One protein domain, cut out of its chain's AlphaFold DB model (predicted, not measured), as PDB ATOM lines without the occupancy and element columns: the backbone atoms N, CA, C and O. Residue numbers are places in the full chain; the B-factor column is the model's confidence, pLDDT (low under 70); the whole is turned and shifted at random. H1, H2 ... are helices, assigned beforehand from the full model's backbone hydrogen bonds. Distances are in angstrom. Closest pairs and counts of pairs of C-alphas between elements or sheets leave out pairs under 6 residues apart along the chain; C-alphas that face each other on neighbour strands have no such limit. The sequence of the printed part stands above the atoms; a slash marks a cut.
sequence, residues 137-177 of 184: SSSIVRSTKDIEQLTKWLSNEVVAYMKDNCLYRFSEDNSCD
ATOM      1  N   SER A 137     143.767 183.666 183.084       89.06
ATOM      2  CA  SER A 137     145.201 183.408 182.954       89.06
ATOM      3  C   SER A 137     145.994 184.355 183.843       89.06
ATOM      4  O   SER A 137     145.555 185.470 184.129       89.06
ATOM      5  N   SER A 138     147.212 183.962 184.220       90.75
ATOM      6  CA  SER A 138     148.104 184.840 184.982       90.75
ATOM      7  C   SER A 138     148.399 186.152 184.245       90.75
ATOM      8  O   SER A 138     148.625 187.169 184.887       90.75
ATOM      9  N   SER A 139     148.376 186.171 182.907       90.19
ATOM     10  CA  SER A 139     148.536 187.408 182.132       90.19
ATOM     11  C   SER A 139     147.383 188.384 182.367       90.19
ATOM     12  O   SER A 139     147.636 189.565 182.592       90.19
ATOM     13  N   ILE A 140     146.142 187.885 182.395       90.75
ATOM     14  CA  ILE A 140     144.954 188.691 182.708       90.75
ATOM     15  C   ILE A 140     145.050 189.214 184.147       90.75
ATOM     16  O   ILE A 140     144.945 190.419 184.365       90.75
ATOM     17  N   VAL A 141     145.366 188.335 185.102       93.06
ATOM     18  CA  VAL A 141     145.547 188.686 186.523       93.06
ATOM     19  C   VAL A 141     146.586 189.796 186.715       93.06
ATOM     20  O   VAL A 141     146.335 190.752 187.436       93.06
ATOM     21  N   ARG A 142     147.741 189.719 186.044       91.62
ATOM     22  CA  ARG A 142     148.781 190.760 186.150       91.62
ATOM     23  C   ARG A 142     148.389 192.082 185.493       91.62
ATOM     24  O   ARG A 142     148.962 193.117 185.823       91.62
ATOM     25  N   SER A 143     147.487 192.047 184.515       89.12
ATOM     26  CA  SER A 143     147.060 193.236 183.775       89.12
ATOM     27  C   SER A 143     145.895 193.983 184.420       89.12
ATOM     28  O   SER A 143     145.774 195.186 184.189       89.12
ATOM     29  N   THR A 144     145.055 193.304 185.209       89.19
ATOM     30  CA  THR A 144     143.886 193.939 185.822       89.19
ATOM     31  C   THR A 144     144.289 194.852 186.980       89.19
ATOM     32  O   THR A 144     145.246 194.586 187.708       89.19
ATOM     33  N   LYS A 145     143.547 195.952 187.127       84.31
ATOM     34  CA  LYS A 145     143.642 196.894 188.252       84.31
ATOM     35  C   LYS A 145     142.428 196.810 189.178       84.31
ATOM     36  O   LYS A 145     142.408 197.438 190.229       84.31
ATOM     37  N   ASP A 146     141.411 196.051 188.777       90.75
ATOM     38  CA  ASP A 146     140.172 195.918 189.524       90.75
ATOM     39  C   ASP A 146     140.343 194.867 190.629       90.75
ATOM     40  O   ASP A 146     140.405 193.660 190.379       90.75
ATOM     41  N   ILE A 147     140.430 195.345 191.870       88.56
ATOM     42  CA  ILE A 147     140.562 194.508 193.064       88.56
ATOM     43  C   ILE A 147     139.325 193.627 193.262       88.56
ATOM     44  O   ILE A 147     139.480 192.475 193.658       88.56
ATOM     45  N   GLU A 148     138.120 194.131 192.990       91.56
ATOM     46  CA  GLU A 148     136.888 193.346 193.144       91.56
ATOM     47  C   GLU A 148     136.822 192.216 192.120       91.56
ATOM     48  O   GLU A 148     136.293 191.136 192.381       91.56
ATOM     49  N   GLN A 149     137.373 192.449 190.931       92.06
ATOM     50  CA  GLN A 149     137.518 191.407 189.930       92.06
ATOM     51  C   GLN A 149     138.598 190.392 190.326       92.06
ATOM     52  O   GLN A 149     138.380 189.190 190.187       92.06
ATOM     53  N   LEU A 150     139.728 190.842 190.881       92.50
ATOM     54  CA  LEU A 150     140.778 189.953 191.388       92.50
ATOM     55  C   LEU A 150     140.287 189.042 192.514       92.50
ATOM     56  O   LEU A 150     140.611 187.859 192.498       92.50
ATOM     57  N   THR A 151     139.481 189.542 193.452       93.62
ATOM     58  CA  THR A 151     138.920 188.722 194.545       93.62
ATOM     59  C   THR A 151     137.864 187.723 194.071       93.62
ATOM     60  O   THR A 151     137.592 186.746 194.761       93.62
ATOM     61  N   LYS A 152     137.290 187.910 192.873       93.62
ATOM     62  CA  LYS A 152     136.458 186.885 192.212       93.62
ATOM     63  C   LYS A 152     137.293 185.781 191.557       93.62
ATOM     64  O   LYS A 152     136.768 184.706 191.285       93.62
ATOM     65  N   TRP A 153     138.555 186.059 191.243       93.50
ATOM     66  CA  TRP A 153     139.442 185.182 190.473       93.50
ATOM     67  C   TRP A 153     140.447 184.424 191.334       93.50
ATOM     68  O   TRP A 153     140.842 183.310 190.995       93.50
ATOM     69  N   LEU A 154     140.888 185.048 192.421       93.56
ATOM     70  CA  LEU A 154     141.911 184.565 193.333       93.56
ATOM     71  C   LEU A 154     141.347 184.514 194.749       93.56
ATOM     72  O   LEU A 154     140.397 185.224 195.076       93.56
ATOM     73  N   SER A 155     141.964 183.708 195.610       94.69
ATOM     74  CA  SER A 155     141.605 183.714 197.024       94.69
ATOM     75  C   SER A 155     141.963 185.059 197.670       94.69
ATOM     76  O   SER A 155     142.902 185.746 197.247       94.69
ATOM     77  N   ASN A 156     141.222 185.433 198.713       94.62
ATOM     78  CA  ASN A 156     141.441 186.697 199.418       94.62
ATOM     79  C   ASN A 156     142.857 186.785 200.004       94.62
ATOM     80  O   ASN A 156     143.448 187.860 200.002       94.62
ATOM     81  N   GLU A 157     143.426 185.660 200.442       96.25
ATOM     82  CA  GLU A 157     144.787 185.572 200.975       96.25
ATOM     83  C   GLU A 157     145.834 185.889 199.904       96.25
ATOM     84  O   GLU A 157     146.799 186.599 200.177       96.25
ATOM     85  N   VAL A 158     145.635 185.417 198.666       95.19
ATOM     86  CA  VAL A 158     146.542 185.725 197.551       95.19
ATOM     87  C   VAL A 158     146.453 187.205 197.186       95.19
ATOM     88  O   VAL A 158     147.482 187.844 196.979       95.19
ATOM     89  N   VAL A 159     145.244 187.775 197.145       93.44
ATOM     90  CA  VAL A 159     145.060 189.209 196.864       93.44
ATOM     91  C   VAL A 159     145.675 190.071 197.970       93.44
ATOM     92  O   VAL A 159     146.334 191.062 197.660       93.44
ATOM     93  N   ALA A 160     145.499 189.693 199.239       92.06
ATOM     94  CA  ALA A 160     146.138 190.360 200.372       92.06
ATOM     95  C   ALA A 160     147.665 190.300 200.246       92.06
ATOM     96  O   ALA A 160     148.315 191.339 200.217       92.06
ATOM     97  N   TYR A 161     148.225 189.111 200.008       94.38
ATOM     98  CA  TYR A 161     149.661 188.937 199.808       94.38
ATOM     99  C   TYR A 161     150.206 189.784 198.646       94.38
ATOM    100  O   TYR A 161     151.272 190.392 198.768       94.38
ATOM    101  N   MET A 162     149.484 189.853 197.521       93.00
ATOM    102  CA  MET A 162     149.867 190.691 196.379       93.00
ATOM    103  C   MET A 162     149.922 192.177 196.742       93.00
ATOM    104  O   MET A 162     150.816 192.869 196.257       93.00
ATOM    105  N   LYS A 163     148.999 192.661 197.582       89.94
ATOM    106  CA  LYS A 163     148.981 194.049 198.061       89.94
ATOM    107  C   LYS A 163     150.104 194.317 199.055       89.94
ATOM    108  O   LYS A 163     150.884 195.233 198.831       89.94
ATOM    109  N   ASP A 164     150.229 193.479 200.082       90.50
ATOM    110  CA  ASP A 164     151.219 193.636 201.154       90.50
ATOM    111  C   ASP A 164     152.656 193.643 200.609       90.50
ATOM    112  O   ASP A 164     153.536 194.324 201.133       90.50
ATOM    113  N   ASN A 165     152.891 192.914 199.512       92.00
ATOM    114  CA  ASN A 165     154.193 192.819 198.853       92.00
ATOM    115  C   ASN A 165     154.313 193.684 197.589       92.00
ATOM    116  O   ASN A 165     155.312 193.575 196.876       92.00
ATOM    117  N   CYS A 166     153.325 194.534 197.293       90.56
ATOM    118  CA  CYS A 166     153.340 195.450 196.147       90.56
ATOM    119  C   CYS A 166     153.632 194.752 194.817       90.56
ATOM    120  O   CYS A 166     154.429 195.225 194.006       90.56
ATOM    121  N   LEU A 167     153.036 193.583 194.598       90.88
ATOM    122  CA  LEU A 167     153.287 192.796 193.400       90.88
ATOM    123  C   LEU A 167     152.488 193.340 192.212       90.88
ATOM    124  O   LEU A 167     151.331 193.742 192.332       90.88
ATOM    125  N   TYR A 168     153.086 193.271 191.023       90.69
ATOM    126  CA  TYR A 168     152.447 193.659 189.763       90.69
ATOM    127  C   TYR A 168     151.946 195.111 189.782       90.69
ATOM    128  O   TYR A 168     152.711 196.016 190.080       90.69
ATOM    129  N   ARG A 169     150.674 195.359 189.448       83.50
ATOM    130  CA  ARG A 169     150.116 196.714 189.380       83.50
ATOM    131  C   ARG A 169     150.039 197.413 190.739       83.50
ATOM    132  O   ARG A 169     150.017 198.636 190.758       83.50
ATOM    133  N   PHE A 170     150.104 196.675 191.850       80.62
ATOM    134  CA  PHE A 170     150.153 197.269 193.189       80.62
ATOM    135  C   PHE A 170     151.476 197.996 193.486       80.62
ATOM    136  O   PHE A 170     151.530 198.756 194.442       80.62
ATOM    137  N   SER A 171     152.530 197.822 192.673       79.62
ATOM    138  CA  SER A 171     153.748 198.639 192.796       79.62
ATOM    139  C   SER A 171     153.614 200.039 192.191       79.62
ATOM    140  O   SER A 171     154.429 200.904 192.490       79.62
ATOM    141  N   GLU A 172     152.666 200.240 191.268       74.00
ATOM    142  CA  GLU A 172     152.482 201.518 190.561       74.00
ATOM    143  C   GLU A 172     151.629 202.495 191.375       74.00
ATOM    144  O   GLU A 172     151.841 203.706 191.328       74.00
ATOM    145  N   ASP A 173     150.684 201.959 192.143       61.72
ATOM    146  CA  ASP A 173     149.832 202.739 193.020       61.72
ATOM    147  C   ASP A 173     150.545 202.857 194.372       61.72
ATOM    148  O   ASP A 173     150.641 201.872 195.103       61.72
ATOM    149  N   ASN A 174     151.012 204.058 194.742       57.53
ATOM    150  CA  ASN A 174     151.646 204.409 196.037       57.53
ATOM    151  C   ASN A 174     150.807 204.061 197.302       57.53
ATOM    152  O   ASN A 174     151.097 204.526 198.396       57.53
ATOM    153  N   SER A 175     149.750 203.261 197.155       57.38
ATOM    154  CA  SER A 175     148.929 202.626 198.185       57.38
ATOM    155  C   SER A 175     149.654 201.567 199.019       57.38
ATOM    156  O   SER A 175     149.117 201.115 200.029       57.38
ATOM    157  N   CYS A 176     150.860 201.173 198.613       58.38
ATOM    158  CA  CYS A 176     151.744 200.360 199.428       58.38
ATOM    159  C   CYS A 176     152.338 201.186 200.565       58.38
ATOM    160  O   CYS A 176     153.490 201.624 200.508       58.38
ATOM    161  N   ASP A 177     151.529 201.395 201.595       55.19
ATOM    162  CA  ASP A 177     151.953 201.974 202.859       55.19
ATOM    163  C   ASP A 177     152.866 200.953 203.550       55.19
ATOM    164  O   ASP A 177     152.437 200.102 204.332       55.19
TER     165      ASP A 177
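This is residues 137 to 177 of the 184 residues of the protein "Hypothetical protein" of Leptocylindrus danicus (UniProt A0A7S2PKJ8). Four short helices stand in one small ring, and the chain goes once round it: H1 and H2 run side by side in opposite directions, H3 crosses over at a steeper slant, and short H4 comes back to the end of H1. A tail of residues 172 to 177 follows H4, and the first and last printed residues lie at far ends of the model. The printed part has 41 residues, with four named helices in the order H1, H2, H3, H4 and no named strand, and its class is all helix. It is compact, with a radius of gyration of the C-alphas of 9.4 A, and spans 26 by 19 by 14 A.

H1, residues 138 to 143, is close to but not clearly touching H2, residues 147 to 153; their closest C-alphas, those of Val 141 and Leu 150, are 6.9 A apart. These two run opposite ways at a shallow tilt of 11 degrees. H2 and H3, residues 156 to 164, form a helical hairpin. They only just touch, with 3 pairs of C-alphas within 8 A, the closest being those of Thr 151 and Val 159 at 6.6 A. They run opposite ways at a steep tilt of 42 degrees. H3 and H4, residues 168 to 171, only just touch, and only at the corner by their link, with 3 pairs of C-alphas within 8 A; the closest C-alphas, those of Lys 163 and Phe 170, are 6.0 A apart. H4 also only just touches H1, with 3 pairs of C-alphas within 8 A, the closest being those of Arg 142 and Tyr 168 at 5.9 A. H1 and H3 are apart, and so are H2 and H4. In H1, H2 and H3 every O i to N i+4 pair is within hydrogen-bond range; H4 is too short for such a pair, and its 1 pair of O i and N i+3 is within range.

H1 begins at C-alpha 138, at (148.104, 184.840, 184.982), and measures 8.5 A from first to last C-alpha. H2, residues 147 to 153, measures 9.7 A. H3, with 9 residues the longest helix, measures 12.1 A from C-alpha 156, at (141.441, 186.697, 199.418), to C-alpha 164. H4 measures 6.0 A and ends at C-alpha 171, at (153.748, 198.639, 192.796).

The two C-alphas farthest apart, those of Ser 137 and Asp 177, are 28.0 A apart, and they are the first and last printed. The printed part has no cut, and the three links between the helices are tight. The mean pLDDT of the printed part is 86.4; residues 173 to 177 are under 70.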